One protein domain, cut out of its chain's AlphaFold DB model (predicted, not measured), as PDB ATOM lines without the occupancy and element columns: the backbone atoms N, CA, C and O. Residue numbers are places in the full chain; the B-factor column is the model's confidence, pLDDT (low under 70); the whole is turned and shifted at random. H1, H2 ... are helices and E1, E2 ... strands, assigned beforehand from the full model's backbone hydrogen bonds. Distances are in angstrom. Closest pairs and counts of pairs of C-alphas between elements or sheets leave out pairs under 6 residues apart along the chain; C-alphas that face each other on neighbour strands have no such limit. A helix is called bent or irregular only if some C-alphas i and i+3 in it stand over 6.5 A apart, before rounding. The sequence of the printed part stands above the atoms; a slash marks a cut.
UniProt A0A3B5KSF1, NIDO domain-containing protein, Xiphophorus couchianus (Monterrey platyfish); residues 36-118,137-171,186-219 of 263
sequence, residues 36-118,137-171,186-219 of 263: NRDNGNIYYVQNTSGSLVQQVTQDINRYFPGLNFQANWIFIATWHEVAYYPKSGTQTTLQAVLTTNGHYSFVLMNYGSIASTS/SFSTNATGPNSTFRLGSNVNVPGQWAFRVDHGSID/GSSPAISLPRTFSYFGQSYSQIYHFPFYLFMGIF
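AT A GLANCE: This is residues 36 to 118, 137 to 171 and 186 to 219 of the 263 residues of the protein "NIDO domain-containing protein" of Xiphophorus couchianus (Monterrey platyfish) (UniProt A0A3B5KSF1). Look for a twisted slab of five strands, E1 to E5, with helix H1 crossing one face and the bent hairpin E6 and E7 partly covering the other, a partial sandwich. Short H2 sits beside the strands on the face opposite H1. The 152 printed residues run E1 H1 E2 E3 E4 H2 E5 E6 E7, two named helices and seven named strands, in the mixed class; the large sheet has the order E1, E2, E3, E4, E5 and both sheets are antiparallel. The whole is compact, with a radius of gyration of the C-alphas of 16.4 A, spanning 43 by 38 by 36 A.

HOW THE PARTS SIT: Begin at E1, residues 41 to 47, an edge strand antiparallel to E2, residues 73 to 84; N 43 and O 78 are 3.1 A apart. E2, E3, residues 92 to 100, and E4, residues 105 to 114, form a meander, each strand the antiparallel neighbour of the one before, in two hairpins; find N 77 and O 96 at 2.9 A, and N 97 and O 108 at 2.8 A. E5, residues 160 to 164, is the other edge strand, with N 109 and O 161 2.8 A apart. H1, residues 51 to 63, is on this sheet at a height of 9.7 A and runs across the strands, at 86 degrees to E3 on the local plane; its closest C-alphas to E2 are Val 53 and Ile 74, 6.4 A. H2, residues 148 to 151, lies on the opposite face, over none of the strands, at a height of 4.2 A, only just above the sheet's level. E6, residues 191 to 199, and E7, residues 202 to 209, form a hairpin, with N 197 and O 204 2.9 A apart. The two sheets form a sandwich, two sheets face to face, with their planes 17 degrees apart and strands at 54 degrees. E6 touches E3, the closest C-alphas being Thr 100 and Phe 197, 6.3 A; E7 and E3 are apart. Every O i to N i+4 pair in H1 is within hydrogen-bond range; H2 is too short for one, and its one O i to N i+3 pair is not within range.

IN THESE COORDINATES: Find C-alpha 41 at (-42.590, -0.832, -29.263), where E1 begins. E2 runs 31.0 A and bends by 66 degrees at residue 81; E3 runs 27.0 A, E4 26.7 A and H1 18.4 A. E6 bends by 101 degrees at residue 194 and E7 by 82 degrees at residue 205; E7 ends at C-alpha 209, (-44.462, -12.668, -20.451).

THE WHOLE: The C-alphas of Asp 171 and Phe 219, the two farthest apart, are 48.7 A apart. Residues 119 to 136 and 172 to 185 are not printed; the gaps between C-alphas are 6.7 A and 32.4 A. Of the links printed whole, none is long. Confidence is under 70 at residues 168 to 171, 186 to 191 and 206 to 219.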
ATOM      1  N   ASN A  36     -36.267  -2.508 -25.887       70.62
ATOM      2  CA  ASN A  36     -37.082  -1.392 -26.360       70.62
ATOM      3  C   ASN A  36     -36.834  -0.097 -25.571       70.62
ATOM      4  O   ASN A  36     -37.648   0.819 -25.650       70.62
ATOM      5  N   ARG A  37     -35.755  -0.012 -24.777       70.94
ATOM      6  CA  ARG A  37     -35.385   1.227 -24.067       70.94
ATOM      7  C   ARG A  37     -34.967   2.341 -25.023       70.94
ATOM      8  O   ARG A  37     -35.298   3.494 -24.770       70.94
ATOM      9  N   ASP A  38     -34.273   1.980 -26.100       72.12
ATOM     10  CA  ASP A  38     -33.784   2.929 -27.104       72.12
ATOM     11  C   ASP A  38     -34.775   3.098 -28.267       72.12
ATOM     12  O   ASP A  38     -35.066   4.222 -28.673       72.12
ATOM     13  N   ASN A  39     -35.295   1.992 -28.820       79.69
ATOM     14  CA  ASN A  39     -36.216   2.021 -29.958       79.69
ATOM     15  C   ASN A  39     -37.156   0.814 -30.031       79.69
ATOM     16  O   ASN A  39     -36.854  -0.283 -29.561       79.69
ATOM     17  N   GLY A  40     -38.272   1.031 -30.727       78.00
ATOM     18  CA  GLY A  40     -39.304   0.034 -30.964       78.00
ATOM     19  C   GLY A  40     -40.338  -0.044 -29.848       78.00
ATOM     20  O   GLY A  40     -40.150   0.452 -28.741       78.00
ATOM     21  N   ASN A  41     -41.455  -0.686 -30.162       77.44
ATOM     22  CA  ASN A  41     -42.590  -0.832 -29.263       77.44
ATOM     23  C   ASN A  41     -42.990  -2.291 -29.149       77.44
ATOM     24  O   ASN A  41     -42.859  -3.078 -30.089       77.44
ATOM     25  N   ILE A  42     -43.514  -2.644 -27.984       76.12
ATOM     26  CA  ILE A  42     -44.031  -3.978 -27.728       76.12
ATOM     27  C   ILE A  42     -45.384  -3.812 -27.086       76.12
ATOM     28  O   ILE A  42     -45.546  -3.039 -26.143       76.12
ATOM     29  N   TYR A  43     -46.362  -4.508 -27.630       76.69
ATOM     30  CA  TYR A  43     -47.744  -4.383 -27.210       76.69
ATOM     31  C   TYR A  43     -48.483  -5.672 -27.514       76.69
ATOM     32  O   TYR A  43     -48.003  -6.527 -28.260       76.69
ATOM     33  N   TYR A  44     -49.661  -5.815 -26.922       81.38
ATOM     34  CA  TYR A  44     -50.555  -6.902 -27.262       81.38
ATOM     35  C   TYR A  44     -51.986  -6.408 -27.412       81.38
ATOM     36  O   TYR A  44     -52.368  -5.367 -26.877       81.38
ATOM     37  N   VAL A  45     -52.772  -7.189 -28.137       81.88
ATOM     38  CA  VAL A  45     -54.196  -6.969 -28.355       81.88
ATOM     39  C   VAL A  45     -54.935  -8.267 -28.062       81.88
ATOM     40  O   VAL A  45     -54.459  -9.346 -28.419       81.88
ATOM     41  N   GLN A  46     -56.097  -8.160 -27.415       83.19
ATOM     42  CA  GLN A  46     -57.032  -9.267 -27.242       83.19
ATOM     43  C   GLN A  46     -58.435  -8.868 -27.670       83.19
ATOM     44  O   GLN A  46     -58.969  -7.862 -27.203       83.19
ATOM     45  N   ASN A  47     -59.051  -9.708 -28.497       83.56
ATOM     46  CA  ASN A  47     -60.392  -9.478 -29.013       83.56
ATOM     47  C   ASN A  47     -61.194 -10.779 -29.026       83.56
ATOM     48  O   ASN A  47     -60.674 -11.845 -29.346       83.56
ATOM     49  N   THR A  48     -62.488 -10.672 -28.737       89.81
ATOM     50  CA  THR A  48     -63.477 -11.748 -28.926       89.81
ATOM     51  C   THR A  48     -64.431 -11.468 -30.090       89.81
ATOM     52  O   THR A  48     -65.209 -12.335 -30.478       89.81
ATOM     53  N   SER A  49     -64.376 -10.261 -30.654       86.50
ATOM     54  CA  SER A  49     -65.176  -9.785 -31.784       86.50
ATOM     55  C   SER A  49     -64.397  -8.721 -32.579       86.50
ATOM     56  O   SER A  49     -63.357  -8.223 -32.136       86.50
ATOM     57  N   GLY A  50     -64.892  -8.376 -33.771       87.81
ATOM     58  CA  GLY A  50     -64.343  -7.310 -34.617       87.81
ATOM     59  C   GLY A  50     -63.562  -7.795 -35.841       87.81
ATOM     60  O   GLY A  50     -63.427  -8.994 -36.093       87.81
ATOM     61  N   SER A  51     -63.049  -6.834 -36.611       86.19
ATOM     62  CA  SER A  51     -62.313  -7.038 -37.869       86.19
ATOM     63  C   SER A  51     -61.104  -7.961 -37.711       86.19
ATOM     64  O   SER A  51     -60.910  -8.855 -38.529       86.19
ATOM     65  N   LEU A  52     -60.333  -7.809 -36.632       82.75
ATOM     66  CA  LEU A  52     -59.155  -8.645 -36.380       82.75
ATOM     67  C   LEU A  52     -59.507 -10.120 -36.188       82.75
ATOM     68  O   LEU A  52     -58.823 -10.998 -36.709       82.75
ATOM     69  N   VAL A  53     -60.604 -10.407 -35.482       87.06
ATOM     70  CA  VAL A  53     -61.081 -11.783 -35.281       87.06
ATOM     71  C   VAL A  53     -61.528 -12.390 -36.611       87.06
ATOM     72  O   VAL A  53     -61.238 -13.556 -36.888       87.06
ATOM     73  N   GLN A  54     -62.183 -11.597 -37.466       88.81
ATOM     74  CA  GLN A  54     -62.581 -12.024 -38.811       88.81
ATOM     75  C   GLN A  54     -61.369 -12.290 -39.707       88.81
ATOM     76  O   GLN A  54     -61.343 -13.311 -40.389       88.81
ATOM     77  N   GLN A  55     -60.354 -11.427 -39.668       90.00
ATOM     78  CA  GLN A  55     -59.129 -11.601 -40.443       90.00
ATOM     79  C   GLN A  55     -58.380 -12.872 -40.027       90.00
ATOM     80  O   GLN A  55     -58.118 -13.724 -40.869       90.00
ATOM     81  N   VAL A  56     -58.141 -13.069 -38.725       89.94
ATOM     82  CA  VAL A  56     -57.503 -14.296 -38.213       89.94
ATOM     83  C   VAL A  56     -58.323 -15.537 -38.576       89.94
ATOM     84  O   VAL A  56     -57.768 -16.574 -38.931       89.94
ATOM     85  N   THR A  57     -59.655 -15.442 -38.541       92.69
ATOM     86  CA  THR A  57     -60.538 -16.531 -38.981       92.69
ATOM     87  C   THR A  57     -60.347 -16.864 -40.463       92.69
ATOM     88  O   THR A  57     -60.280 -18.039 -40.826       92.69
ATOM     89  N   GLN A  58     -60.271 -15.853 -41.329       93.38
ATOM     90  CA  GLN A  58     -60.052 -16.040 -42.766       93.38
ATOM     91  C   GLN A  58     -58.676 -16.650 -43.048       93.38
ATOM     92  O   GLN A  58     -58.584 -17.598 -43.827       93.38
ATOM     93  N   ASP A  59     -57.639 -16.163 -42.368       90.88
ATOM     94  CA  ASP A  59     -56.272 -16.671 -42.479       90.88
ATOM     95  C   ASP A  59     -56.198 -18.155 -42.094       90.88
ATOM     96  O   ASP A  59     -55.723 -18.978 -42.876       90.88
ATOM     97  N   ILE A  60     -56.769 -18.545 -40.947       93.25
ATOM     98  CA  ILE A  60     -56.793 -19.953 -40.525       93.25
ATOM     99  C   ILE A  60     -57.545 -20.837 -41.521       93.25
ATOM    100  O   ILE A  60     -57.040 -21.896 -41.886       93.25
ATOM    101  N   ASN A  61     -58.720 -20.419 -42.003       94.50
ATOM    102  CA  ASN A  61     -59.468 -21.210 -42.986       94.50
ATOM    103  C   ASN A  61     -58.748 -21.319 -44.335       94.50
ATOM    104  O   ASN A  61     -58.933 -22.303 -45.050       94.50
ATOM    105  N   ARG A  62     -57.914 -20.332 -44.681       91.81
ATOM    106  CA  ARG A  62     -57.049 -20.385 -45.860       91.81
ATOM    107  C   ARG A  62     -55.906 -21.384 -45.678       91.81
ATOM    108  O   ARG A  62     -55.592 -22.103 -46.623       91.81
ATOM    109  N   TYR A  63     -55.279 -21.419 -44.505       90.38
ATOM    110  CA  TYR A  63     -54.130 -22.295 -44.238       90.38
ATOM    111  C   TYR A  63     -54.543 -23.742 -43.949       90.38
ATOM    112  O   TYR A  63     -53.822 -24.672 -44.302       90.38
ATOM    113  N   PHE A  64     -55.711 -23.931 -43.335       92.56
ATOM    114  CA  PHE A  64     -56.240 -25.224 -42.908       92.56
ATOM    115  C   PHE A  64     -57.663 -25.426 -43.458       92.56
ATOM    116  O   PHE A  64     -58.646 -25.351 -42.708       92.56
ATOM    117  N   PRO A  65     -57.804 -25.659 -44.778       91.75
ATOM    118  CA  PRO A  65     -59.109 -25.830 -45.402       91.75
ATOM    119  C   PRO A  65     -59.834 -27.067 -44.849       91.75
ATOM    120  O   PRO A  65     -59.220 -28.087 -44.544       91.75
ATOM    121  N   GLY A  66     -61.162 -26.981 -44.740       89.38
ATOM    122  CA  GLY A  66     -62.020 -28.088 -44.295       89.38
ATOM    123  C   GLY A  66     -62.307 -28.140 -42.790       89.38
ATOM    124  O   GLY A  66     -63.135 -28.943 -42.371       89.38
ATOM    125  N   LEU A  67     -61.693 -27.271 -41.978       89.88
ATOM    126  CA  LEU A  67     -61.978 -27.194 -40.537       89.88
ATOM    127  C   LEU A  67     -63.211 -26.346 -40.193       89.88
ATOM    128  O   LEU A  67     -63.741 -26.487 -39.092       89.88
ATOM    129  N   ASN A  68     -63.662 -25.475 -41.109       92.19
ATOM    130  CA  ASN A  68     -64.732 -24.494 -40.878       92.19
ATOM    131  C   ASN A  68     -64.512 -23.707 -39.574       92.19
ATOM    132  O   ASN A  68     -65.381 -23.625 -38.705       92.19
ATOM    133  N   PHE A  69     -63.304 -23.173 -39.410       95.88
ATOM    134  CA  PHE A  69     -62.892 -22.478 -38.203       95.88
ATOM    135  C   PHE A  69     -63.605 -21.126 -38.076       95.88
ATOM    136  O   PHE A  69     -63.775 -20.408 -39.060       95.88
ATOM    137  N   GLN A  70     -63.978 -20.749 -36.856       96.75
ATOM    138  CA  GLN A  70     -64.512 -19.425 -36.541       96.75
ATOM    139  C   GLN A  70     -63.958 -18.981 -35.193       96.75
ATOM    140  O   GLN A  70     -64.403 -19.473 -34.159       96.75
ATOM    141  N   ALA A  71     -62.975 -18.080 -35.195       93.12
ATOM    142  CA  ALA A  71     -62.349 -17.636 -33.957       93.12
ATOM    143  C   ALA A  71     -63.381 -16.960 -33.046       93.12
ATOM    144  O   ALA A  71     -64.135 -16.090 -33.480       93.12
ATOM    145  N   ASN A  72     -63.382 -17.342 -31.771       94.31
ATOM    146  CA  ASN A  72     -64.153 -16.668 -30.725       94.31
ATOM    147  C   ASN A  72     -63.255 -15.874 -29.760       94.31
ATOM    148  O   ASN A  72     -63.757 -15.210 -28.849       94.31
ATOM    149  N   TRP A  73     -61.937 -15.962 -29.959       93.31
ATOM    150  CA  TRP A  73     -60.920 -15.203 -29.253       93.31
ATOM    151  C   TRP A  73     -59.602 -15.198 -30.024       93.31
ATOM    152  O   TRP A  73     -59.212 -16.210 -30.609       93.31
ATOM    153  N   ILE A  74     -58.916 -14.059 -29.973       90.44
ATOM    154  CA  ILE A  74     -57.544 -13.890 -30.439       90.44
ATOM    155  C   ILE A  74     -56.707 -13.173 -29.377       90.44
ATOM    156  O   ILE A  74     -57.202 -12.296 -28.663       90.44
ATOM    157  N   PHE A  75     -55.418 -13.486 -29.354       88.06
ATOM    158  CA  PHE A  75     -54.373 -12.703 -28.709       88.06
ATOM    159  C   PHE A  75     -53.245 -12.476 -29.705       88.06
ATOM    160  O   PHE A  75     -52.762 -13.423 -30.320       88.06
ATOM    161  N   ILE A  76     -52.811 -11.230 -29.852       85.62
ATOM    162  CA  ILE A  76     -51.707 -10.853 -30.734       85.62
ATOM    163  C   ILE A  76     -50.679 -10.118 -29.891       85.62
ATOM    164  O   ILE A  76     -50.988  -9.046 -29.386       85.62
ATOM    165  N   ALA A  77     -49.473 -10.664 -29.753       83.50
ATOM    166  CA  ALA A  77     -48.321  -9.936 -29.231       83.50
ATOM    167  C   ALA A  77     -47.466  -9.450 -30.397       83.50
ATOM    168  O   ALA A  77     -47.070 -10.247 -31.248       83.50
ATOM    169  N   THR A  78     -47.157  -8.158 -30.409       82.06
ATOM    170  CA  THR A  78     -46.358  -7.514 -31.447       82.06
ATOM    171  C   THR A  78     -45.081  -6.957 -30.847       82.06
ATOM    172  O   THR A  78     -45.113  -6.228 -29.858       82.06
ATOM    173  N   TRP A  79     -43.967  -7.251 -31.506       84.31
ATOM    174  CA  TRP A  79     -42.709  -6.534 -31.375       84.31
ATOM    175  C   TRP A  79     -42.547  -5.731 -32.651       84.31
ATOM    176  O   TRP A  79     -42.514  -6.319 -33.726       84.31
ATOM    177  N   HIS A  80     -42.512  -4.410 -32.554       85.75
ATOM    178  CA  HIS A  80     -42.417  -3.520 -33.702       85.75
ATOM    179  C   HIS A  80     -41.127  -2.713 -33.618       85.75
ATOM    180  O   HIS A  80     -40.955  -1.925 -32.690       85.75
ATOM    181  N   GLU A  81     -40.224  -2.937 -34.572       88.25
ATOM    182  CA  GLU A  81     -38.945  -2.233 -34.719       88.25
ATOM    183  C   GLU A  81     -38.059  -2.240 -33.467       88.25
ATOM    184  O   GLU A  81     -37.345  -1.280 -33.181       88.25
ATOM    185  N   VAL A  82     -38.088  -3.340 -32.714       79.81
ATOM    186  CA  VAL A  82     -37.354  -3.464 -31.450       79.81
ATOM    187  C   VAL A  82     -35.889  -3.808 -31.707       79.81
ATOM    188  O   VAL A  82     -35.589  -4.656 -32.554       79.81
ATOM    189  N   ALA A  83     -34.977  -3.180 -30.965       81.00
ATOM    190  CA  ALA A  83     -33.548  -3.470 -31.030       81.00
ATOM    191  C   ALA A  83     -33.143  -4.726 -30.251       81.00
ATOM    192  O   ALA A  83     -33.873  -5.239 -29.408       81.00
ATOM    193  N   TYR A  84     -31.940  -5.224 -30.527       80.00
ATOM    194  CA  TYR A  84     -31.262  -6.241 -29.731       80.00
ATOM    195  C   TYR A  84     -30.540  -5.615 -28.543       80.00
ATOM    196  O   TYR A  84     -29.870  -4.599 -28.685       80.00
ATOM    197  N   TYR A  85     -30.541  -6.281 -27.394       72.69
ATOM    198  CA  TYR A  85     -29.583  -5.958 -26.341       72.69
ATOM    199  C   TYR A  85     -28.214  -6.602 -26.638       72.69
ATOM    200  O   TYR A  85     -28.164  -7.751 -27.089       72.69
ATOM    201  N   PRO A  86     -27.076  -5.925 -26.384       74.12
ATOM    202  CA  PRO A  86     -26.891  -4.491 -26.124       74.12
ATOM    203  C   PRO A  86     -26.674  -3.674 -27.420       74.12
ATOM    204  O   PRO A  86     -26.032  -2.626 -27.398       74.12
ATOM    205  N   LYS A  87     -27.116  -4.178 -28.579       72.81
ATOM    206  CA  LYS A  87     -26.893  -3.562 -29.895       72.81
ATOM    207  C   LYS A  87     -28.011  -2.578 -30.261       72.81
ATOM    208  O   LYS A  87     -29.005  -2.955 -30.889       72.81
ATOM    209  N   SER A  88     -27.784  -1.302 -29.965       73.75
ATOM    210  CA  SER A  88     -28.644  -0.210 -30.428       73.75
ATOM    211  C   SER A  88     -28.662  -0.084 -31.962       73.75
ATOM    212  O   SER A  88     -27.771  -0.573 -32.666       73.75
ATOM    213  N   GLY A  89     -29.723   0.524 -32.501       78.62
ATOM    214  CA  GLY A  89     -29.879   0.786 -33.941       78.62
ATOM    215  C   GLY A  89     -30.302  -0.419 -34.791       78.62
ATOM    216  O   GLY A  89     -30.464  -0.293 -36.001       78.62
ATOM    217  N   THR A  90     -30.504  -1.587 -34.180       88.12
ATOM    218  CA  THR A  90     -31.153  -2.721 -34.849       88.12
ATOM    219  C   THR A  90     -32.674  -2.577 -34.782       88.12
ATOM    220  O   THR A  90     -33.211  -1.990 -33.847       88.12
ATOM    221  N   GLN A  91     -33.378  -3.106 -35.783       87.12
ATOM    222  CA  GLN A  91     -34.839  -3.080 -35.835       87.12
ATOM    223  C   GLN A  91     -35.364  -4.466 -36.192       87.12
ATOM    224  O   GLN A  91     -34.973  -5.053 -37.204       87.12
ATOM    225  N   THR A  92     -36.240  -4.990 -35.341       85.12
ATOM    226  CA  THR A  92     -36.851  -6.307 -35.502       85.12
ATOM    227  C   THR A  92     -38.347  -6.232 -35.234       85.12
ATOM    228  O   THR A  92     -38.778  -5.815 -34.160       85.12
ATOM    229  N   THR A  93     -39.127  -6.667 -36.221       87.38
ATOM    230  CA  THR A  93     -40.587  -6.687 -36.200       87.38
ATOM    231  C   THR A  93     -41.098  -8.114 -36.359       87.38
ATOM    232  O   THR A  93     -40.813  -8.772 -37.360       87.38
ATOM    233  N   LEU A  94     -41.877  -8.589 -35.390       87.88
ATOM    234  CA  LEU A  94     -42.533  -9.896 -35.433       87.88
ATOM    235  C   LEU A  94     -43.830  -9.905 -34.617       87.88
ATOM    236  O   LEU A  94     -44.051  -9.038 -33.769       87.88
ATOM    237  N   GLN A  95     -44.669 -10.909 -34.853       88.50
ATOM    238  CA  GLN A  95     -45.892 -11.151 -34.096       88.50
ATOM    239  C   GLN A  95     -46.029 -12.610 -33.674       88.50
ATOM    240  O   GLN A  95     -45.671 -13.518 -34.422       88.50
ATOM    241  N   ALA A  96     -46.614 -12.810 -32.494       88.44
ATOM    242  CA  ALA A  96     -47.207 -14.071 -32.067       88.44
ATOM    243  C   ALA A  96     -48.725 -13.910 -32.065       88.44
ATOM    244  O   ALA A  96     -49.230 -12.982 -31.434       88.44
ATOM    245  N   VAL A  97     -49.446 -14.819 -32.715       90.19
ATOM    246  CA  VAL A  97     -50.910 -14.858 -32.684       90.19
ATOM    247  C   VAL A  97     -51.356 -16.167 -32.055       90.19
ATOM    248  O   VAL A  97     -50.949 -17.238 -32.494       90.19
ATOM    249  N   LEU A  98     -52.209 -16.078 -31.043       92.56
ATOM    250  CA  LEU A  98     -52.923 -17.196 -30.436       92.56
ATOM    251  C   LEU A  98     -54.397 -17.033 -30.792       92.56
ATOM    252  O   LEU A  98     -54.937 -15.931 -30.695       92.56
ATOM    253  N   THR A  99     -55.060 -18.103 -31.208       93.31
ATOM    254  CA  THR A  99     -56.494 -18.053 -31.519       93.31
ATOM    255  C   THR A  99     -57.169 -19.381 -31.230       93.31
ATOM    256  O   THR A  99     -56.544 -20.439 -31.328       93.31
ATOM    257  N   THR A 100     -58.448 -19.329 -30.866       94.06
ATOM    258  CA  THR A 100     -59.262 -20.521 -30.631       94.06
ATOM    259  C   THR A 100     -60.719 -20.293 -31.023       94.06
ATOM    260  O   THR A 100     -61.207 -19.160 -31.057       94.06
ATOM    261  N   ASN A 101     -61.424 -21.386 -31.307       93.44
ATOM    262  CA  ASN A 101     -62.888 -21.428 -31.340       93.44
ATOM    263  C   ASN A 101     -63.475 -22.282 -30.197       93.44
ATOM    264  O   ASN A 101     -64.675 -22.546 -30.180       93.44
ATOM    265  N   GLY A 102     -62.638 -22.723 -29.250       89.62
ATOM    266  CA  GLY A 102     -62.990 -23.641 -28.165       89.62
ATOM    267  C   GLY A 102     -62.796 -25.127 -28.495       89.62
ATOM    268  O   GLY A 102     -62.699 -25.929 -27.576       89.62
ATOM    269  N   HIS A 103     -62.688 -25.493 -29.777       89.50
ATOM    270  CA  HIS A 103     -62.353 -26.851 -30.219       89.50
ATOM    271  C   HIS A 103     -60.964 -26.900 -30.869       89.50
ATOM    272  O   HIS A 103     -60.145 -27.751 -30.542       89.50
ATOM    273  N   TYR A 104     -60.700 -26.004 -31.813       93.31
ATOM    274  CA  TYR A 104     -59.427 -25.861 -32.504       93.31
ATOM    275  C   TYR A 104     -58.652 -24.686 -31.927       93.31
ATOM    276  O   TYR A 104     -59.236 -23.642 -31.629       93.31
ATOM    277  N   SER A 105     -57.339 -24.850 -31.806       91.56
ATOM    278  CA  SER A 105     -56.438 -23.823 -31.287       91.56
ATOM    279  C   SER A 105     -55.220 -23.712 -32.191       91.56
ATOM    280  O   SER A 105     -54.673 -24.722 -32.638       91.56
ATOM    281  N   PHE A 106     -54.804 -22.480 -32.472       93.69
ATOM    282  CA  PHE A 106     -53.703 -22.204 -33.387       93.69
ATOM    283  C   PHE A 106     -52.709 -21.208 -32.804       93.69
ATOM    284  O   PHE A 106     -53.080 -20.273 -32.091       93.69
ATOM    285  N   VAL A 107     -51.449 -21.407 -33.187       93.75
ATOM    286  CA  VAL A 107     -50.343 -20.469 -32.987       93.75
ATOM    287  C   VAL A 107     -49.863 -20.019 -34.356       93.75
ATOM    288  O   VAL A 107     -49.545 -20.862 -35.195       93.75
ATOM    289  N   LEU A 108     -49.774 -18.710 -34.584       92.81
ATOM    290  CA  LEU A 108     -49.089 -18.150 -35.744       92.81
ATOM    291  C   LEU A 108     -47.890 -17.321 -35.297       92.81
ATOM    292  O   LEU A 108     -47.924 -16.642 -34.269       92.81
ATOM    293  N   MET A 109     -46.843 -17.357 -36.107       90.62
ATOM    294  CA  MET A 109     -45.656 -16.527 -35.982       90.62
ATOM    295  C   MET A 109     -45.488 -15.781 -37.301       90.62
ATOM    296  O   MET A 109     -45.281 -16.407 -38.343       90.62
ATOM    297  N   ASN A 110     -45.605 -14.455 -37.252       90.81
ATOM    298  CA  ASN A 110     -45.436 -13.600 -38.422       90.81
ATOM    299  C   ASN A 110     -44.126 -12.821 -38.278       90.81
ATOM    300  O   ASN A 110     -43.896 -12.183 -37.249       90.81
ATOM    301  N   TYR A 111     -43.296 -12.816 -39.314       87.81
ATOM    302  CA  TYR A 111     -42.012 -12.122 -39.329       87.81
ATOM    303  C   TYR A 111     -42.019 -10.991 -40.357       87.81
ATOM    304  O   TYR A 111     -42.273 -11.201 -41.541       87.81
ATOM    305  N   GLY A 112     -41.725  -9.780 -39.886       88.38
ATOM    306  CA  GLY A 112     -41.506  -8.605 -40.721       88.38
ATOM    307  C   GLY A 112     -40.024  -8.415 -41.047       88.38
ATOM    308  O   GLY A 112     -39.297  -9.361 -41.357       88.38
ATOM    309  N   SER A 113     -39.558  -7.167 -40.988       88.38
ATOM    310  CA  SER A 113     -38.120  -6.881 -41.031       88.38
ATOM    311  C   SER A 113     -37.457  -7.403 -39.758       88.38
ATOM    312  O   SER A 113     -37.910  -7.083 -38.664       88.38
ATOM    313  N   ILE A 114     -36.400  -8.197 -39.888       87.31
ATOM    314  CA  ILE A 114     -35.658  -8.746 -38.752       87.31
ATOM    315  C   ILE A 114     -34.167  -8.519 -38.966       87.31
ATOM    316  O   ILE A 114     -33.600  -8.963 -39.969       87.31
ATOM    317  N   ALA A 115     -33.532  -7.794 -38.047       90.00
ATOM    318  CA  ALA A 115     -32.112  -7.480 -38.142       90.00
ATOM    319  C   ALA A 115     -31.261  -8.758 -38.059       90.00
ATOM    320  O   ALA A 115     -31.578  -9.679 -37.305       90.00
ATOM    321  N   SER A 116     -30.163  -8.813 -38.811       90.62
ATOM    322  CA  SER A 116     -29.344 -10.024 -38.929       90.62
ATOM    323  C   SER A 116     -28.733 -10.476 -37.597       90.62
ATOM    324  O   SER A 116     -28.092  -9.707 -36.878       90.62
ATOM    325  N   THR A 117     -28.911 -11.757 -37.292       86.25
ATOM    326  CA  THR A 117     -28.455 -12.466 -36.093       86.25
ATOM    327  C   THR A 117     -28.629 -13.987 -36.260       86.25
ATOM    328  O   THR A 117     -29.384 -14.458 -37.110       86.25
ATOM    329  N   SER A 118     -27.962 -14.780 -35.425       83.38
ATOM    330  CA  SER A 118     -28.028 -16.252 -35.424       83.38
ATOM    331  C   SER A 118     -28.917 -16.793 -34.299       83.38
ATOM    332  O   SER A 118     -28.556 -17.718 -33.576       83.38
ATOM    333  N   SER A 137     -32.719 -21.661 -37.816       87.19
ATOM    334  CA  SER A 137     -32.364 -21.291 -36.432       87.19
ATOM    335  C   SER A 137     -30.892 -21.582 -36.118       87.19
ATOM    336  O   SER A 137     -30.360 -22.607 -36.541       87.19
ATOM    337  N   PHE A 138     -30.234 -20.684 -35.377       84.81
ATOM    338  CA  PHE A 138     -28.792 -20.741 -35.065       84.81
ATOM    339  C   PHE A 138     -27.834 -20.615 -36.261       84.81
ATOM    340  O   PHE A 138     -26.620 -20.684 -36.081       84.81
ATOM    341  N   SER A 139     -28.339 -20.360 -37.469       90.75
ATOM    342  CA  SER A 139     -27.513 -20.063 -38.642       90.75
ATOM    343  C   SER A 139     -27.500 -18.567 -38.968       90.75
ATOM    344  O   SER A 139     -28.356 -17.802 -38.524       90.75
ATOM    345  N   THR A 140     -26.550 -18.139 -39.797       89.19
ATOM    346  CA  THR A 140     -26.490 -16.763 -40.317       89.19
ATOM    347  C   THR A 140     -27.641 -16.424 -41.262       89.19
ATOM    348  O   THR A 140     -27.906 -15.246 -41.476       89.19
ATOM    349  N   ASN A 141     -28.337 -17.430 -41.802       91.75
ATOM    350  CA  ASN A 141     -29.474 -17.243 -42.700       91.75
ATOM    351  C   ASN A 141     -30.828 -17.255 -41.962       91.75
ATOM    352  O   ASN A 141     -31.875 -17.156 -42.601       91.75
ATOM    353  N   ALA A 142     -30.817 -17.375 -40.625       88.81
ATOM    354  CA  ALA A 142     -32.023 -17.338 -39.797       88.81
ATOM    355  C   ALA A 142     -32.782 -16.020 -39.986       88.81
ATOM    356  O   ALA A 142     -33.988 -16.016 -40.207       88.81
ATOM    357  N   THR A 143     -32.054 -14.902 -39.935       89.56
ATOM    358  CA  THR A 143     -32.600 -13.538 -39.923       89.56
ATOM    359  C   THR A 143     -31.819 -12.615 -40.864       89.56
ATOM    360  O   THR A 143     -30.769 -12.992 -41.383       89.56
ATOM    361  N   GLY A 144     -32.342 -11.421 -41.138       89.94
ATOM    362  CA  GLY A 144     -31.877 -10.535 -42.203       89.94
ATOM    363  C   GLY A 144     -32.882 -10.424 -43.360       89.94
ATOM    364  O   GLY A 144     -33.931 -11.080 -43.353       89.94
ATOM    365  N   PRO A 145     -32.586  -9.600 -44.380       87.06
ATOM    366  CA  PRO A 145     -33.536  -9.268 -45.444       87.06
ATOM    367  C   PRO A 145     -33.942 -10.474 -46.304       87.06
ATOM    368  O   PRO A 145     -35.107 -10.576 -46.681       87.06
ATOM    369  N   ASN A 146     -33.021 -11.407 -46.563       90.44
ATOM    370  CA  ASN A 146     -33.244 -12.595 -47.401       90.44
ATOM    371  C   ASN A 146     -33.206 -13.896 -46.587       90.44
ATOM    372  O   ASN A 146     -32.619 -14.888 -47.007       90.44
ATOM    373  N   SER A 147     -33.779 -13.856 -45.388       91.69
ATOM    374  CA  SER A 147     -33.639 -14.916 -44.395       91.69
ATOM    375  C   SER A 147     -34.789 -15.913 -44.381       91.69
ATOM    376  O   SER A 147     -35.894 -15.625 -44.848       91.69
ATOM    377  N   THR A 148     -34.553 -17.079 -43.780       92.50
ATOM    378  CA  THR A 148     -35.576 -18.118 -43.637       92.50
ATOM    379  C   THR A 148     -36.761 -17.659 -42.795       92.50
ATOM    380  O   THR A 148     -37.889 -18.015 -43.121       92.50
ATOM    381  N   PHE A 149     -36.555 -16.828 -41.769       87.38
ATOM    382  CA  PHE A 149     -37.663 -16.348 -40.938       87.38
ATOM    383  C   PHE A 149     -38.605 -15.454 -41.742       87.38
ATOM    384  O   PHE A 149     -39.811 -15.541 -41.563       87.38
ATOM    385  N   ARG A 150     -38.063 -14.641 -42.660       88.06
ATOM    386  CA  ARG A 150     -38.828 -13.671 -43.455       88.06
ATOM    387  C   ARG A 150     -39.380 -14.237 -44.766       88.06
ATOM    388  O   ARG A 150     -40.401 -13.762 -45.248       88.06
ATOM    389  N   LEU A 151     -38.696 -15.208 -45.371       89.69
ATOM    390  CA  LEU A 151     -39.058 -15.759 -46.684       89.69
ATOM    391  C   LEU A 151     -39.636 -17.177 -46.614       89.69
ATOM    392  O   LEU A 151     -40.390 -17.571 -47.500       89.69
ATOM    393  N   GLY A 152     -39.281 -17.943 -45.583       90.31
ATOM    394  CA  GLY A 152     -39.799 -19.288 -45.356       90.31
ATOM    395  C   GLY A 152     -41.229 -19.274 -44.817       90.31
ATOM    396  O   GLY A 152     -41.710 -18.259 -44.310       90.31
ATOM    397  N   SER A 153     -41.913 -20.408 -44.962       91.12
ATOM    398  CA  SER A 153     -43.287 -20.603 -44.502       91.12
ATOM    399  C   SER A 153     -43.663 -22.082 -44.539       91.12
ATOM    400  O   SER A 153     -43.155 -22.827 -45.377       91.12
ATOM    401  N   ASN A 154     -44.606 -22.492 -43.691       92.62
ATOM    402  CA  ASN A 154     -45.314 -23.770 -43.812       92.62
ATOM    403  C   ASN A 154     -46.751 -23.626 -44.357       92.62
ATOM    404  O   ASN A 154     -47.435 -24.629 -44.537       92.62
ATOM    405  N   VAL A 155     -47.203 -22.399 -44.631       89.94
ATOM    406  CA  VAL A 155     -48.551 -22.076 -45.138       89.94
ATOM    407  C   VAL A 155     -48.527 -21.370 -46.496       89.94
ATOM    408  O   VAL A 155     -49.535 -20.832 -46.947       89.94
ATOM    409  N   ASN A 156     -47.375 -21.384 -47.173       89.25
ATOM    410  CA  ASN A 156     -47.152 -20.740 -48.472       89.25
ATOM    411  C   ASN A 156     -47.386 -19.217 -48.465       89.25
ATOM    412  O   ASN A 156     -47.740 -18.633 -49.490       89.25
ATOM    413  N   VAL A 157     -47.166 -18.568 -47.318       86.69
ATOM    414  CA  VAL A 157     -47.170 -17.107 -47.172       86.69
ATOM    415  C   VAL A 157     -45.825 -16.693 -46.577       86.69
ATOM    416  O   VAL A 157     -45.546 -17.050 -45.432       86.69
ATOM    417  N   PRO A 158     -44.959 -15.987 -47.330       88.62
ATOM    418  CA  PRO A 158     -43.621 -15.631 -46.863       88.62
ATOM    419  C   PRO A 158     -43.635 -14.981 -45.479       88.62
ATOM    420  O   PRO A 158     -44.386 -14.037 -45.239       88.62
ATOM    421  N   GLY A 159     -42.807 -15.502 -44.576       86.69
ATOM    422  CA  GLY A 159     -42.658 -14.961 -43.230       86.69
ATOM    423  C   GLY A 159     -43.747 -15.390 -42.255       86.69
ATOM    424  O   GLY A 159     -43.780 -14.892 -41.132       86.69
ATOM    425  N   GLN A 160     -44.629 -16.304 -42.653       89.25
ATOM    426  CA  GLN A 160     -45.714 -16.780 -41.815       89.25
ATOM    427  C   GLN A 160     -45.597 -18.270 -41.534       89.25
ATOM    428  O   GLN A 160     -45.455 -19.092 -42.443       89.25
ATOM    429  N   TRP A 161     -45.712 -18.601 -40.254       91.12
ATOM    430  CA  TRP A 161     -45.674 -19.963 -39.752       91.12
ATOM    431  C   TRP A 161     -46.909 -20.194 -38.901       91.12
ATOM    432  O   TRP A 161     -47.104 -19.478 -37.924       91.12
ATOM    433  N   ALA A 162     -47.750 -21.159 -39.268       91.81
ATOM    434  CA  ALA A 162     -48.982 -21.451 -38.541       91.81
ATOM    435  C   ALA A 162     -49.023 -22.911 -38.097       91.81
ATOM    436  O   ALA A 162     -48.728 -23.819 -38.872       91.81
ATOM    437  N   PHE A 163     -49.427 -23.140 -36.855       93.00
ATOM    438  CA  PHE A 163     -49.455 -24.458 -36.242       93.00
ATOM    439  C   PHE A 163     -50.805 -24.688 -35.588       93.00
ATOM    440  O   PHE A 163     -51.285 -23.850 -34.822       93.00
ATOM    441  N   ARG A 164     -51.400 -25.842 -35.878       93.81
ATOM    442  CA  ARG A 164     -52.537 -26.354 -35.124       93.81
ATOM    443  C   ARG A 164     -52.015 -27.008 -33.849       93.81
ATOM    444  O   ARG A 164     -51.168 -27.891 -33.933       93.81
ATOM    445  N   VAL A 165     -52.510 -26.566 -32.699       89.00
ATOM    446  CA  VAL A 165     -51.969 -26.923 -31.378       89.00
ATOM    447  C   VAL A 165     -53.023 -27.496 -30.431       89.00
ATOM    448  O   VAL A 165     -52.733 -27.709 -29.267       89.00
ATOM    449  N   ASP A 166     -54.242 -27.779 -30.889       85.69
ATOM    450  CA  ASP A 166     -55.266 -28.434 -30.056       85.69
ATOM    451  C   ASP A 166     -55.109 -29.960 -29.946       85.69
ATOM    452  O   ASP A 166     -55.735 -30.583 -29.091       85.69
ATOM    453  N   HIS A 167     -54.278 -30.570 -30.793       72.75
ATOM    454  CA  HIS A 167     -54.063 -32.012 -30.821       72.75
ATOM    455  C   HIS A 167     -52.847 -32.413 -29.985       72.75
ATOM    456  O   HIS A 167     -51.724 -32.077 -30.339       72.75
ATOM    457  N   GLY A 168     -53.069 -33.173 -28.916       59.06
ATOM    458  CA  GLY A 168     -52.033 -33.829 -28.120       59.06
ATOM    459  C   GLY A 168     -52.682 -34.716 -27.058       59.06
ATOM    460  O   GLY A 168     -53.715 -34.348 -26.497       59.06
ATOM    461  N   SER A 169     -52.133 -35.908 -26.815       48.47
ATOM    462  CA  SER A 169     -52.534 -36.734 -25.674       48.47
ATOM    463  C   SER A 169     -51.742 -36.300 -24.450       48.47
ATOM    464  O   SER A 169     -50.513 -36.237 -24.497       48.47
ATOM    465  N   ILE A 170     -52.436 -36.041 -23.341       48.47
ATOM    466  CA  ILE A 170     -51.777 -35.958 -22.041       48.47
ATOM    467  C   ILE A 170     -51.296 -37.377 -21.731       48.47
ATOM    468  O   ILE A 170     -52.084 -38.215 -21.291       48.47
ATOM    469  N   ASP A 171     -50.025 -37.682 -21.990       39.72
ATOM    470  CA  ASP A 171     -49.398 -38.883 -21.438       39.72
ATOM    471  C   ASP A 171     -49.251 -38.662 -19.924       39.72
ATOM    472  O   ASP A 171     -48.216 -38.247 -19.397       39.72
ATOM    473  N   GLY A 186     -39.703 -10.946 -10.091       38.22
ATOM    474  CA  GLY A 186     -39.898  -9.763 -10.935       38.22
ATOM    475  C   GLY A 186     -40.833  -9.962 -12.128       38.22
ATOM    476  O   GLY A 186     -40.934  -9.046 -12.929       38.22
ATOM    477  N   SER A 187     -41.516 -11.108 -12.209       42.56
ATOM    478  CA  SER A 187     -42.567 -11.532 -13.154       42.56
ATOM    479  C   SER A 187     -43.583 -10.457 -13.610       42.56
ATOM    480  O   SER A 187     -44.005  -9.602 -12.831       42.56
ATOM    481  N   SER A 188     -44.061 -10.540 -14.864       46.03
ATOM    482  CA  SER A 188     -45.244  -9.774 -15.282       46.03
ATOM    483  C   SER A 188     -46.493 -10.314 -14.589       46.03
ATOM    484  O   SER A 188     -46.578 -11.527 -14.370       46.03
ATOM    485  N   PRO A 189     -47.503  -9.476 -14.301       54.28
ATOM    486  CA  PRO A 189     -48.800  -9.993 -13.885       54.28
ATOM    487  C   PRO A 189     -49.344 -10.953 -14.951       54.28
ATOM    488  O   PRO A 189     -49.135 -10.753 -16.151       54.28
ATOM    489  N   ALA A 190     -50.011 -12.017 -14.499       61.19
ATOM    490  CA  ALA A 190     -50.664 -12.970 -15.382       61.19
ATOM    491  C   ALA A 190     -51.689 -12.239 -16.259       61.19
ATOM    492  O   ALA A 190     -52.513 -11.469 -15.761       61.19
ATOM    493  N   ILE A 191     -51.651 -12.491 -17.563       67.38
ATOM    494  CA  ILE A 191     -52.667 -11.996 -18.487       67.38
ATOM    495  C   ILE A 191     -53.764 -13.055 -18.541       67.38
ATOM    496  O   ILE A 191     -53.560 -14.131 -19.104       67.38
ATOM    497  N   SER A 192     -54.923 -12.763 -17.950       75.12
ATOM    498  CA  SER A 192     -56.086 -13.651 -18.021       75.12
ATOM    499  C   SER A 192     -56.608 -13.756 -19.453       75.12
ATOM    500  O   SER A 192     -56.723 -12.751 -20.159       75.12
ATOM    501  N   LEU A 193     -56.944 -14.976 -19.868       76.56
ATOM    502  CA  LEU A 193     -57.535 -15.251 -21.169       76.56
ATOM    503  C   LEU A 193     -59.069 -15.307 -21.041       76.56
ATOM    504  O   LEU A 193     -59.587 -16.095 -20.249       76.56
ATOM    505  N   PRO A 194     -59.823 -14.528 -21.839       77.56
ATOM    506  CA  PRO A 194     -61.286 -14.590 -21.903       77.56
ATOM    507  C   PRO A 194     -61.830 -15.957 -22.336       77.56
ATOM    508  O   PRO A 194     -62.987 -16.285 -22.062       77.56
ATOM    509  N   ARG A 195     -61.019 -16.735 -23.060       82.69
ATOM    510  CA  ARG A 195     -61.324 -18.088 -23.527       82.69
ATOM    511  C   ARG A 195     -60.168 -19.012 -23.184       82.69
ATOM    512  O   ARG A 195     -59.011 -18.607 -23.243       82.69
ATOM    513  N   THR A 196     -60.493 -20.255 -22.851       84.31
ATOM    514  CA  THR A 196     -59.489 -21.293 -22.631       84.31
ATOM    515  C   THR A 196     -58.785 -21.614 -23.944       84.31
ATOM    516  O   THR A 196     -59.439 -21.854 -24.957       84.31
ATOM    517  N   PHE A 197     -57.458 -21.619 -23.917       85.31
ATOM    518  CA  PHE A 197     -56.614 -21.968 -25.053       85.31
ATOM    519  C   PHE A 197     -56.050 -23.377 -24.860       85.31
ATOM    520  O   PHE A 197     -55.456 -23.653 -23.817       85.31
ATOM    521  N   SER A 198     -56.244 -24.262 -25.842       85.88
ATOM    522  CA  SER A 198     -55.677 -25.616 -25.816       85.88
ATOM    523  C   SER A 198     -54.314 -25.622 -26.501       85.88
ATOM    524  O   SER A 198     -54.192 -25.175 -27.642       85.88
ATOM    525  N   TYR A 199     -53.299 -26.130 -25.811       81.25
ATOM    526  CA  TYR A 199     -51.938 -26.280 -26.301       81.25
ATOM    527  C   TYR A 199     -51.451 -27.703 -25.996       81.25
ATOM    528  O   TYR A 199     -51.177 -28.055 -24.852       81.25
ATOM    529  N   PHE A 200     -51.435 -28.547 -27.028       80.56
ATOM    530  CA  PHE A 200     -51.051 -29.962 -27.031       80.56
ATOM    531  C   PHE A 200     -51.681 -30.798 -25.905       80.56
ATOM    532  O   PHE A 200     -51.015 -31.590 -25.244       80.56
ATOM    533  N   GLY A 201     -52.993 -30.638 -25.705       74.19
ATOM    534  CA  GLY A 201     -53.766 -31.367 -24.693       74.19
ATOM    535  C   GLY A 201     -53.868 -30.649 -23.344       74.19
ATOM    536  O   GLY A 201     -54.726 -31.006 -22.540       74.19
ATOM    537  N   GLN A 202     -53.076 -29.595 -23.122       74.00
ATOM    538  CA  GLN A 202     -53.140 -28.761 -21.924       74.00
ATOM    539  C   GLN A 202     -54.018 -27.532 -22.156       74.00
ATOM    540  O   GLN A 202     -53.970 -26.899 -23.206       74.00
ATOM    541  N   SER A 203     -54.848 -27.193 -21.171       79.50
ATOM    542  CA  SER A 203     -55.781 -26.065 -21.247       79.50
ATOM    543  C   SER A 203     -55.316 -24.907 -20.376       79.50
ATOM    544  O   SER A 203     -55.153 -25.061 -19.168       79.50
ATOM    545  N   TYR A 204     -55.184 -23.728 -20.980       76.75
ATOM    546  CA  TYR A 204     -54.682 -22.529 -20.324       76.75
ATOM    547  C   TYR A 204     -55.732 -21.421 -20.278       76.75
ATOM    548  O   TYR A 204     -56.399 -21.124 -21.268       76.75
ATOM    549  N   SER A 205     -55.869 -20.791 -19.112       79.62
ATOM    550  CA  SER A 205     -56.723 -19.617 -18.874       79.62
ATOM    551  C   SER A 205     -55.918 -18.345 -18.596       79.62
ATOM    552  O   SER A 205     -56.492 -17.292 -18.319       79.62
ATOM    553  N   GLN A 206     -54.589 -18.429 -18.666       68.44
ATOM    554  CA  GLN A 206     -53.675 -17.310 -18.470       68.44
ATOM    555  C   GLN A 206     -52.370 -17.527 -19.239       68.44
ATOM    556  O   GLN A 206     -52.005 -18.662 -19.543       68.44
ATOM    557  N   ILE A 207     -51.668 -16.432 -19.523       67.62
ATOM    558  CA  ILE A 207     -50.311 -16.432 -20.078       67.62
ATOM    559  C   ILE A 207     -49.423 -15.451 -19.306       67.62
ATOM    560  O   ILE A 207     -49.902 -14.460 -18.749       67.62
ATOM    561  N   TYR A 208     -48.118 -15.704 -19.314       59.91
ATOM    562  CA  TYR A 208     -47.083 -14.859 -18.723       59.91
ATOM    563  C   TYR A 208     -46.109 -14.385 -19.806       59.91
ATOM    564  O   TYR A 208     -45.814 -15.121 -20.754       59.91
ATOM    565  N   HIS A 209     -45.566 -13.177 -19.639       57.12
ATOM    566  CA  HIS A 209     -44.462 -12.668 -20.451       57.12
ATOM    567  C   HIS A 209     -43.256 -12.321 -19.569       57.12
ATOM    568  O   HIS A 209     -43.384 -12.119 -18.361       57.12
ATOM    569  N   PHE A 210     -42.059 -12.239 -20.155       45.47
ATOM    570  CA  PHE A 210     -40.892 -11.810 -19.389       45.47
ATOM    571  C   PHE A 210     -40.857 -10.277 -19.227       45.47
ATOM    572  O   PHE A 210     -41.016  -9.561 -20.221       45.47
ATOM    573  N   PRO A 211     -40.612  -9.755 -18.015       40.94
ATOM    574  CA  PRO A 211     -40.659  -8.332 -17.723       40.94
ATOM    575  C   PRO A 211     -39.242  -7.759 -17.690       40.94
ATOM    576  O   PRO A 211     -38.545  -7.834 -16.690       40.94
ATOM    577  N   PHE A 212     -38.812  -7.126 -18.771       32.88
ATOM    578  CA  PHE A 212     -37.946  -5.960 -18.621       32.88
ATOM    579  C   PHE A 212     -38.441  -4.905 -19.613       32.88
ATOM    580  O   PHE A 212     -38.294  -5.047 -20.823       32.88
ATOM    581  N   TYR A 213     -39.115  -3.914 -19.021       29.06
ATOM    582  CA  TYR A 213     -39.608  -2.639 -19.549       29.06
ATOM    583  C   TYR A 213     -40.533  -2.691 -20.778       29.06
ATOM    584  O   TYR A 213     -40.100  -2.751 -21.920       29.06
ATOM    585  N   LEU A 214     -41.843  -2.571 -20.544       30.44
ATOM    586  CA  LEU A 214     -42.837  -2.250 -21.571       30.44
ATOM    587  C   LEU A 214     -43.205  -0.763 -21.428       30.44
ATOM    588  O   LEU A 214     -43.769  -0.377 -20.410       30.44
ATOM    589  N   PHE A 215     -42.862   0.065 -22.413       24.53
ATOM    590  CA  PHE A 215     -43.272   1.472 -22.519       24.53
ATOM    591  C   PHE A 215     -43.761   1.736 -23.956       24.53
ATOM    592  O   PHE A 215     -43.257   1.108 -24.885       24.53
ATOM    593  N   MET A 216     -44.762   2.617 -24.118       24.45
ATOM    594  CA  MET A 216     -45.493   2.903 -25.368       24.45
ATOM    595  C   MET A 216     -45.497   4.411 -25.701       24.45
ATOM    596  O   MET A 216     -45.659   5.234 -24.801       24.45
ATOM    597  N   GLY A 217     -45.413   4.751 -26.996       21.45
ATOM    598  CA  GLY A 217     -45.611   6.089 -27.588       21.45
ATOM    599  C   GLY A 217     -45.914   6.018 -29.108       21.45
ATOM    600  O   GLY A 217     -45.561   5.031 -29.742       21.45
ATOM    601  N   ILE A 218     -46.616   7.028 -29.652       25.45
ATOM    602  CA  ILE A 218     -47.472   7.064 -30.880       25.45
ATOM    603  C   ILE A 218     -46.748   7.580 -32.172       25.45
ATOM    604  O   ILE A 218     -45.757   8.288 -32.029       25.45
ATOM    605  N   PHE A 219     -47.352   7.340 -33.371       21.70
ATOM    606  CA  PHE A 219     -47.210   7.960 -34.741       21.70
ATOM    607  C   PHE A 219     -46.215   7.272 -35.723       21.70
ATOM    608  O   PHE A 219     -45.205   6.772 -35.256       21.70
TER     609      PHE A 219